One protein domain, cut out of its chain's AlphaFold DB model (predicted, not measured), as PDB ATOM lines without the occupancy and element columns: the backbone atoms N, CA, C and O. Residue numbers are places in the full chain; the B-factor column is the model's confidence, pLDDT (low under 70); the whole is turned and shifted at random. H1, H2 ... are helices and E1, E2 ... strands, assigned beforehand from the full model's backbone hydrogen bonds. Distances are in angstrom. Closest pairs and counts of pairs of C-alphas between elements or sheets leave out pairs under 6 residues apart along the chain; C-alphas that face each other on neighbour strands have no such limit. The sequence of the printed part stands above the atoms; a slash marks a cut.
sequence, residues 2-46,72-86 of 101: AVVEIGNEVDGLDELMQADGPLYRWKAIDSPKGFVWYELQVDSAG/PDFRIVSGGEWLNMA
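This is residues 2 to 46 and 72 to 86 of the 101 residues of an uncharacterized protein of Rhodanobacter denitrificans (UniProt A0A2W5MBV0). One strongly twisted antiparallel sheet, E2, E3, E1, E4, makes the body; two short helices, H1 and H2, only graze it. The printed part has 60 residues with four named strands and two named helices, in the order E1, H1, E2, E3, E4, H2, class mixed. It is elongated, 37 by 23 by 19 A, and only just compact, close to loose, with a radius of gyration of the C-alphas of 12.1 A.

E3, residues 35 to 42, and E1, residues 2 to 7, are inner, antiparallel neighbours at 154 degrees; N 4 and O 38, 2.9 A apart, are within hydrogen-bond range. E2, residues 24 to 29, forms a hairpin with E3, with N 25 and O 41 at 2.8 A. E4, residues 75 to 78, is antiparallel to E1, with N 5 and O 75 at 2.8 A. H1, residues 13 to 17, only grazes the sheet; its closest C-alpha pair with E2 is Met 17 and Trp 26, 6.3 A. E1, H1 and E2 form a split strand-helix-strand unit, its same-way strands separated by E3, with a right-handed crossover. H2, residues 80 to 84, only just grazes the sheet, with 5 C-alpha pairs within 10 A. H1's O i to N i+4 pair is within range; H2 has 0 of 1, but 2 of 2 O i to N i+3.

E3 is 22.5 A long, E1 17.0 A and E2 15.8 A. E1 begins at C-alpha 2 (-12.508, 119.941, -10.156); H2 ends at C-alpha 84 (-16.971, 118.293, 1.822).

Residues 47 to 71 are not printed; C-alphas 46 and 72 are 35.0 A apart across the cut. Of the links printed whole, none is long. Residues 19 to 20, 46 and 86 have pLDDT under 70.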
ATOM      1  N   ALA A   2     -11.649 121.119 -10.043       92.31
ATOM      2  CA  ALA A   2     -12.508 119.941 -10.156       92.31
ATOM      3  C   ALA A   2     -12.754 119.601 -11.629       92.31
ATOM      4  O   ALA A   2     -12.683 120.489 -12.474       92.31
ATOM      5  N   VAL A   3     -13.047 118.340 -11.930       94.50
ATOM      6  CA  VAL A   3     -13.425 117.883 -13.274       94.50
ATOM      7  C   VAL A   3     -14.756 117.165 -13.169       94.50
ATOM      8  O   VAL A   3     -14.917 116.274 -12.330       94.50
ATOM      9  N   VAL A   4     -15.692 117.548 -14.028       93.81
ATOM     10  CA  VAL A   4     -17.001 116.910 -14.148       93.81
ATOM     11  C   VAL A   4     -17.127 116.230 -15.501       93.81
ATOM     12  O   VAL A   4     -16.604 116.714 -16.503       93.81
ATOM     13  N   GLU A   5     -17.826 115.107 -15.507       95.06
ATOM     14  CA  GLU A   5     -18.250 114.381 -16.693       95.06
ATOM     15  C   GLU A   5     -19.767 114.471 -16.805       95.06
ATOM     16  O   GLU A   5     -20.472 114.372 -15.799       95.06
ATOM     17  N   ILE A   6     -20.245 114.681 -18.029       92.56
ATOM     18  CA  ILE A   6     -21.660 114.803 -18.374       92.56
ATOM     19  C   ILE A   6     -21.894 113.996 -19.654       92.56
ATOM     20  O   ILE A   6     -21.022 113.981 -20.531       92.56
ATOM     21  N   GLY A   7     -23.043 113.326 -19.776       91.31
ATOM     22  CA  GLY A   7     -23.438 112.681 -21.028       91.31
ATOM     23  C   GLY A   7     -23.466 113.685 -22.187       91.31
ATOM     24  O   GLY A   7     -23.868 114.836 -22.023       91.31
ATOM     25  N   ASN A   8     -23.026 113.276 -23.376       87.81
ATOM     26  CA  ASN A   8     -22.987 114.172 -24.540       87.81
ATOM     27  C   ASN A   8     -24.359 114.407 -25.206       87.81
ATOM     28  O   ASN A   8     -24.437 115.143 -26.186       87.81
ATOM     29  N   GLU A   9     -25.416 113.784 -24.688       86.50
ATOM     30  CA  GLU A   9     -26.795 113.897 -25.183       86.50
ATOM     31  C   GLU A   9     -27.594 115.015 -24.485       86.50
ATOM     32  O   GLU A   9     -28.800 115.137 -24.679       86.50
ATOM     33  N   VAL A  10     -26.943 115.838 -23.655       84.50
ATOM     34  CA  VAL A  10     -27.604 116.930 -22.930       84.50
ATOM     35  C   VAL A  10     -27.800 118.148 -23.833       84.50
ATOM     36  O   VAL A  10     -26.848 118.849 -24.184       84.50
ATOM     37  N   ASP A  11     -29.059 118.446 -24.151       83.19
ATOM     38  CA  ASP A  11     -29.437 119.656 -24.879       83.19
ATOM     39  C   ASP A  11     -29.082 120.927 -24.085       83.19
ATOM     40  O   ASP A  11     -29.380 121.053 -22.896       83.19
ATOM     41  N   GLY A  12     -28.459 121.903 -24.754       81.56
ATOM     42  CA  GLY A  12     -28.101 123.191 -24.145       81.56
ATOM     43  C   GLY A  12     -26.956 123.118 -23.127       81.56
ATOM     44  O   GLY A  12     -26.759 124.064 -22.363       81.56
ATOM     45  N   LEU A  13     -26.185 122.024 -23.112       82.31
ATOM     46  CA  LEU A  13     -25.066 121.843 -22.185       82.31
ATOM     47  C   LEU A  13     -24.038 122.977 -22.272       82.31
ATOM     48  O   LEU A  13     -23.603 123.496 -21.247       82.31
ATOM     49  N   ASP A  14     -23.695 123.413 -23.483       78.75
ATOM     50  CA  ASP A  14     -22.753 124.516 -23.669       78.75
ATOM     51  C   ASP A  14     -23.280 125.832 -23.088       78.75
ATOM     52  O   ASP A  14     -22.513 126.574 -22.484       78.75
ATOM     53  N   GLU A  15     -24.580 126.116 -23.199       82.00
ATOM     54  CA  GLU A  15     -25.185 127.317 -22.605       82.00
ATOM     55  C   GLU A  15     -25.167 127.255 -21.074       82.00
ATOM     56  O   GLU A  15     -24.871 128.251 -20.412       82.00
ATOM     57  N   LEU A  16     -25.426 126.072 -20.505       78.50
ATOM     58  CA  LEU A  16     -25.344 125.839 -19.065       78.50
ATOM     59  C   LEU A  16     -23.917 126.056 -18.538       78.50
ATOM     60  O   LEU A  16     -23.732 126.634 -17.464       78.50
ATOM     61  N   MET A  17     -22.913 125.605 -19.293       81.00
ATOM     62  CA  MET A  17     -21.501 125.672 -18.907       81.00
ATOM     63  C   MET A  17     -20.837 127.010 -19.267       81.00
ATOM     64  O   MET A  17     -19.796 127.336 -18.706       81.00
ATOM     65  N   GLN A  18     -21.446 127.828 -20.131       73.06
ATOM     66  CA  GLN A  18     -20.975 129.173 -20.500       73.06
ATOM     67  C   GLN A  18     -21.239 130.257 -19.444       73.06
ATOM     68  O   GLN A  18     -20.946 131.429 -19.690       73.06
ATOM     69  N   ALA A  19     -21.767 129.907 -18.267       65.25
ATOM     70  CA  ALA A  19     -21.886 130.827 -17.140       65.25
ATOM     71  C   ALA A  19     -20.497 131.184 -16.565       65.25
ATOM     72  O   ALA A  19     -20.119 130.768 -15.471       65.25
ATOM     73  N   ASP A  20     -19.726 131.958 -17.324       66.94
ATOM     74  CA  ASP A  20     -18.440 132.508 -16.923       66.94
ATOM     75  C   ASP A  20     -18.668 133.689 -15.972       66.94
ATOM     76  O   ASP A  20     -19.413 134.630 -16.262       66.94
ATOM     77  N   GLY A  21     -18.005 133.654 -14.817       70.00
ATOM     78  CA  GLY A  21     -18.037 134.725 -13.827       70.00
ATOM     79  C   GLY A  21     -16.630 135.162 -13.419       70.00
ATOM     80  O   GLY A  21     -15.652 134.478 -13.704       70.00
ATOM     81  N   PRO A  22     -16.485 136.278 -12.684       77.31
ATOM     82  CA  PRO A  22     -15.175 136.723 -12.203       77.31
ATOM     83  C   PRO A  22     -14.533 135.754 -11.193       77.31
ATOM     84  O   PRO A  22     -13.361 135.900 -10.882       77.31
ATOM     85  N   LEU A  23     -15.297 134.797 -10.654       84.31
ATOM     86  CA  LEU A  23     -14.865 133.901  -9.577       84.31
ATOM     87  C   LEU A  23     -14.543 132.481 -10.045       84.31
ATOM     88  O   LEU A  23     -13.872 131.745  -9.324       84.31
ATOM     89  N   TYR A  24     -15.054 132.066 -11.202       89.12
ATOM     90  CA  TYR A  24     -14.791 130.746 -11.760       89.12
ATOM     91  C   TYR A  24     -15.052 130.725 -13.267       89.12
ATOM     92  O   TYR A  24     -15.800 131.548 -13.796       89.12
ATOM     93  N   ARG A  25     -14.450 129.746 -13.932       90.50
ATOM     94  CA  ARG A  25     -14.619 129.453 -15.352       90.50
ATOM     95  C   ARG A  25     -14.745 127.952 -15.558       90.50
ATOM     96  O   ARG A  25     -14.082 127.169 -14.871       90.50
ATOM     97  N   TRP A  26     -15.517 127.583 -16.570       91.06
ATOM     98  CA  TRP A  26     -15.519 126.239 -17.126       91.06
ATOM     99  C   TRP A  26     -14.636 126.145 -18.360       91.06
ATOM    100  O   TRP A  26     -14.609 127.031 -19.212       91.06
ATOM    101  N   LYS A  27     -13.905 125.040 -18.468       90.69
ATOM    102  CA  LYS A  27     -13.091 124.744 -19.640       90.69
ATOM    103  C   LYS A  27     -13.382 123.332 -20.121       90.69
ATOM    104  O   LYS A  27     -13.137 122.381 -19.387       90.69
ATOM    105  N   ALA A  28     -13.860 123.197 -21.354       91.12
ATOM    106  CA  ALA A  28     -13.958 121.894 -22.000       91.12
ATOM    107  C   ALA A  28     -12.555 121.292 -22.183       91.12
ATOM    108  O   ALA A  28     -11.615 121.989 -22.583       91.12
ATOM    109  N   ILE A  29     -12.418 120.006 -21.872       93.38
ATOM    110  CA  ILE A  29     -11.172 119.244 -22.010       93.38
ATOM    111  C   ILE A  29     -11.418 117.959 -22.807       93.38
ATOM    112  O   ILE A  29     -12.564 117.574 -23.055       93.38
ATOM    113  N   ASP A  30     -10.335 117.296 -23.214       93.75
ATOM    114  CA  ASP A  30     -10.419 116.018 -23.920       93.75
ATOM    115  C   ASP A  30     -11.205 114.998 -23.090       93.75
ATOM    116  O   ASP A  30     -10.946 114.803 -21.900       93.75
ATOM    117  N   SER A  31     -12.176 114.354 -23.733       91.69
ATOM    118  CA  SER A  31     -13.141 113.467 -23.086       91.69
ATOM    119  C   SER A  31     -13.260 112.123 -23.812       91.69
ATOM    120  O   SER A  31     -12.993 112.024 -25.016       91.69
ATOM    121  N   PRO A  32     -13.641 111.050 -23.095       90.31
ATOM    122  CA  PRO A  32     -13.994 109.776 -23.709       90.31
ATOM    123  C   PRO A  32     -15.212 109.899 -24.638       90.31
ATOM    124  O   PRO A  32     -16.056 110.776 -24.476       90.31
ATOM    125  N   LYS A  33     -15.358 108.963 -25.585       90.44
ATOM    126  CA  LYS A  33     -16.558 108.897 -26.438       90.44
ATOM    127  C   LYS A  33     -17.824 108.717 -25.591       90.44
ATOM    128  O   LYS A  33     -17.842 107.858 -24.715       90.44
ATOM    129  N   GLY A  34     -18.876 109.466 -25.929       88.81
ATOM    130  CA  GLY A  34     -20.173 109.442 -25.238       88.81
ATOM    131  C   GLY A  34     -20.294 110.453 -24.094       88.81
ATOM    132  O   GLY A  34     -21.372 110.608 -23.535       88.81
ATOM    133  N   PHE A  35     -19.219 111.175 -23.778       92.38
ATOM    134  CA  PHE A  35     -19.189 112.122 -22.671       92.38
ATOM    135  C   PHE A  35     -18.555 113.444 -23.078       92.38
ATOM    136  O   PHE A  35     -17.812 113.518 -24.056       92.38
ATOM    137  N   VAL A  36     -18.822 114.474 -22.281       92.81
ATOM    138  CA  VAL A  36     -18.121 115.756 -22.321       92.81
ATOM    139  C   VAL A  36     -17.537 116.019 -20.942       92.81
ATOM    140  O   VAL A  36     -18.211 115.847 -19.924       92.81
ATOM    141  N   TRP A  37     -16.261 116.396 -20.900       94.56
ATOM    142  CA  TRP A  37     -15.569 116.732 -19.661       94.56
ATOM    143  C   TRP A  37     -15.355 118.236 -19.573       94.56
ATOM    144  O   TRP A  37     -14.854 118.857 -20.513       94.56
ATOM    145  N   TYR A  38     -15.676 118.799 -18.411       93.44
ATOM    146  CA  TYR A  38     -15.403 120.195 -18.099       93.44
ATOM    147  C   TYR A  38     -14.553 120.303 -16.835       93.44
ATOM    148  O   TYR A  38     -14.844 119.705 -15.799       93.44
ATOM    149  N   GLU A  39     -13.501 121.106 -16.920       93.56
ATOM    150  CA  GLU A  39     -12.662 121.497 -15.798       93.56
ATOM    151  C   GLU A  39     -13.196 122.792 -15.175       93.56
ATOM    152  O   GLU A  39     -13.334 123.815 -15.853       93.56
ATOM    153  N   LEU A  40     -13.471 122.745 -13.871       92.88
ATOM    154  CA  LEU A  40     -13.784 123.901 -13.044       92.88
ATOM    155  C   LEU A  40     -12.492 124.560 -12.564       92.88
ATOM    156  O   LEU A  40     -11.766 124.022 -11.712       92.88
ATOM    157  N   GLN A  41     -12.264 125.773 -13.050       91.25
ATOM    158  CA  GLN A  41     -11.196 126.649 -12.593       91.25
ATOM    159  C   GLN A  41     -11.798 127.719 -11.688       91.25
ATOM    160  O   GLN A  41     -12.666 128.472 -12.114       91.25
ATOM    161  N   VAL A  42     -11.354 127.782 -10.435       89.25
ATOM    162  CA  VAL A  42     -11.835 128.765  -9.455       89.25
ATOM    163  C   VAL A  42     -10.724 129.752  -9.156       89.25
ATOM    164  O   VAL A  42      -9.578 129.343  -8.952       89.25
ATOM    165  N   ASP A  43     -11.069 131.034  -9.110       86.06
ATOM    166  CA  ASP A  43     -10.130 132.074  -8.726       86.06
ATOM    167  C   ASP A  43      -9.819 131.991  -7.224       86.06
ATOM    168  O   ASP A  43     -10.707 132.057  -6.367       86.06
ATOM    169  N   SER A  44      -8.536 131.832  -6.909       79.50
ATOM    170  CA  SER A  44      -8.008 131.806  -5.546       79.50
ATOM    171  C   SER A  44      -7.362 133.126  -5.126       79.50
ATOM    172  O   SER A  44      -6.882 133.227  -3.991       79.50
ATOM    173  N   ALA A  45      -7.373 134.151  -5.986       76.56
ATOM    174  CA  ALA A  45      -6.840 135.470  -5.684       76.56
ATOM    175  C   ALA A  45      -7.622 136.116  -4.523       76.56
ATOM    176  O   ALA A  45      -8.673 136.735  -4.681       76.56
ATOM    177  N   GLY A  46      -7.098 135.946  -3.308       69.31
ATOM    178  CA  GLY A  46      -7.548 136.633  -2.098       69.31
ATOM    179  C   GLY A  46      -7.918 135.726  -0.924       69.31
ATOM    180  O   GLY A  46      -7.757 136.158   0.213       69.31
ATOM    181  N   PRO A  72     -28.145 113.987 -17.176       84.88
ATOM    182  CA  PRO A  72     -27.951 112.545 -17.245       84.88
ATOM    183  C   PRO A  72     -26.463 112.183 -17.281       84.88
ATOM    184  O   PRO A  72     -25.631 112.903 -17.845       84.88
ATOM    185  N   ASP A  73     -26.143 111.062 -16.634       90.12
ATOM    186  CA  ASP A  73     -24.790 110.511 -16.515       90.12
ATOM    187  C   ASP A  73     -23.753 111.484 -15.921       90.12
ATOM    188  O   ASP A  73     -22.550 111.367 -16.162       90.12
ATOM    189  N   PHE A  74     -24.209 112.446 -15.111       93.62
ATOM    190  CA  PHE A  74     -23.326 113.357 -14.394       93.62
ATOM    191  C   PHE A  74     -22.477 112.620 -13.355       93.62
ATOM    192  O   PHE A  74     -22.993 111.904 -12.491       93.62
ATOM    193  N   ARG A  75     -21.168 112.887 -13.359       93.88
ATOM    194  CA  ARG A  75     -20.280 112.524 -12.249       93.88
ATOM    195  C   ARG A  75     -19.152 113.525 -12.054       93.88
ATOM    196  O   ARG A  75     -18.656 114.137 -12.995       93.88
ATOM    197  N   ILE A  76     -18.669 113.617 -10.820       94.12
ATOM    198  CA  ILE A  76     -17.428 114.328 -10.507       94.12
ATOM    199  C   ILE A  76     -16.271 113.338 -10.657       94.12
ATOM    200  O   ILE A  76     -16.164 112.375  -9.902       94.12
ATOM    201  N   VAL A  77     -15.409 113.574 -11.644       94.50
ATOM    202  CA  VAL A  77     -14.240 112.731 -11.944       94.50
ATOM    203  C   VAL A  77     -13.069 113.075 -11.021       94.50
ATOM    204  O   VAL A  77     -12.291 112.204 -10.636       94.50
ATOM    205  N   SER A  78     -12.934 114.350 -10.652       93.81
ATOM    206  CA  SER A  78     -11.885 114.850  -9.758       93.81
ATOM    207  C   SER A  78     -12.360 116.096  -9.012       93.81
ATOM    208  O   SER A  78     -13.230 116.813  -9.505       93.81
ATOM    209  N   GLY A  79     -11.796 116.386  -7.837       88.62
ATOM    210  CA  GLY A  79     -12.218 117.526  -7.019       88.62
ATOM    211  C   GLY A  79     -13.499 117.273  -6.216       88.62
ATOM    212  O   GLY A  79     -14.183 118.218  -5.828       88.62
ATOM    213  N   GLY A  80     -13.873 116.015  -5.974       86.31
ATOM    214  CA  GLY A  80     -15.047 115.690  -5.154       86.31
ATOM    215  C   GLY A  80     -14.913 116.175  -3.706       86.31
ATOM    216  O   GLY A  80     -15.909 116.468  -3.050       86.31
ATOM    217  N   GLU A  81     -13.685 116.340  -3.215       86.56
ATOM    218  CA  GLU A  81     -13.383 116.851  -1.881       86.56
ATOM    219  C   GLU A  81     -13.939 118.259  -1.626       86.56
ATOM    220  O   GLU A  81     -14.271 118.575  -0.485       86.56
ATOM    221  N   TRP A  82     -14.124 119.081  -2.667       85.50
ATOM    222  CA  TRP A  82     -14.718 120.417  -2.540       85.50
ATOM    223  C   TRP A  82     -16.154 120.373  -2.016       85.50
ATOM    224  O   TRP A  82     -16.566 121.292  -1.310       85.50
ATOM    225  N   LEU A  83     -16.898 119.289  -2.275       84.38
ATOM    226  CA  LEU A  83     -18.243 119.097  -1.723       84.38
ATOM    227  C   LEU A  83     -18.244 118.918  -0.199       84.38
ATOM    228  O   LEU A  83     -19.235 119.240   0.451       84.38
ATOM    229  N   ASN A  84     -17.125 118.479   0.378       83.69
ATOM    230  CA  ASN A  84     -16.971 118.293   1.822       83.69
ATOM    231  C   ASN A  84     -16.391 119.533   2.523       83.69
ATOM    232  O   ASN A  84     -16.175 119.502   3.734       83.69
ATOM    233  N   MET A  85     -16.103 120.610   1.779       77.50
ATOM    234  CA  MET A  85     -15.307 121.740   2.269       77.50
ATOM    235  C   MET A  85     -16.071 123.041   2.568       77.50
ATOM    236  O   MET A  85     -15.452 123.935   3.143       77.50
ATOM    237  N   ALA A  86     -17.365 123.213   2.251       64.31
ATOM    238  CA  ALA A  86     -18.039 124.500   2.518       64.31
ATOM    239  C   ALA A  86     -19.327 124.414   3.352       64.31
ATOM    240  O   ALA A  86     -20.129 123.506   3.157       64.31
TER     241      ALA A  86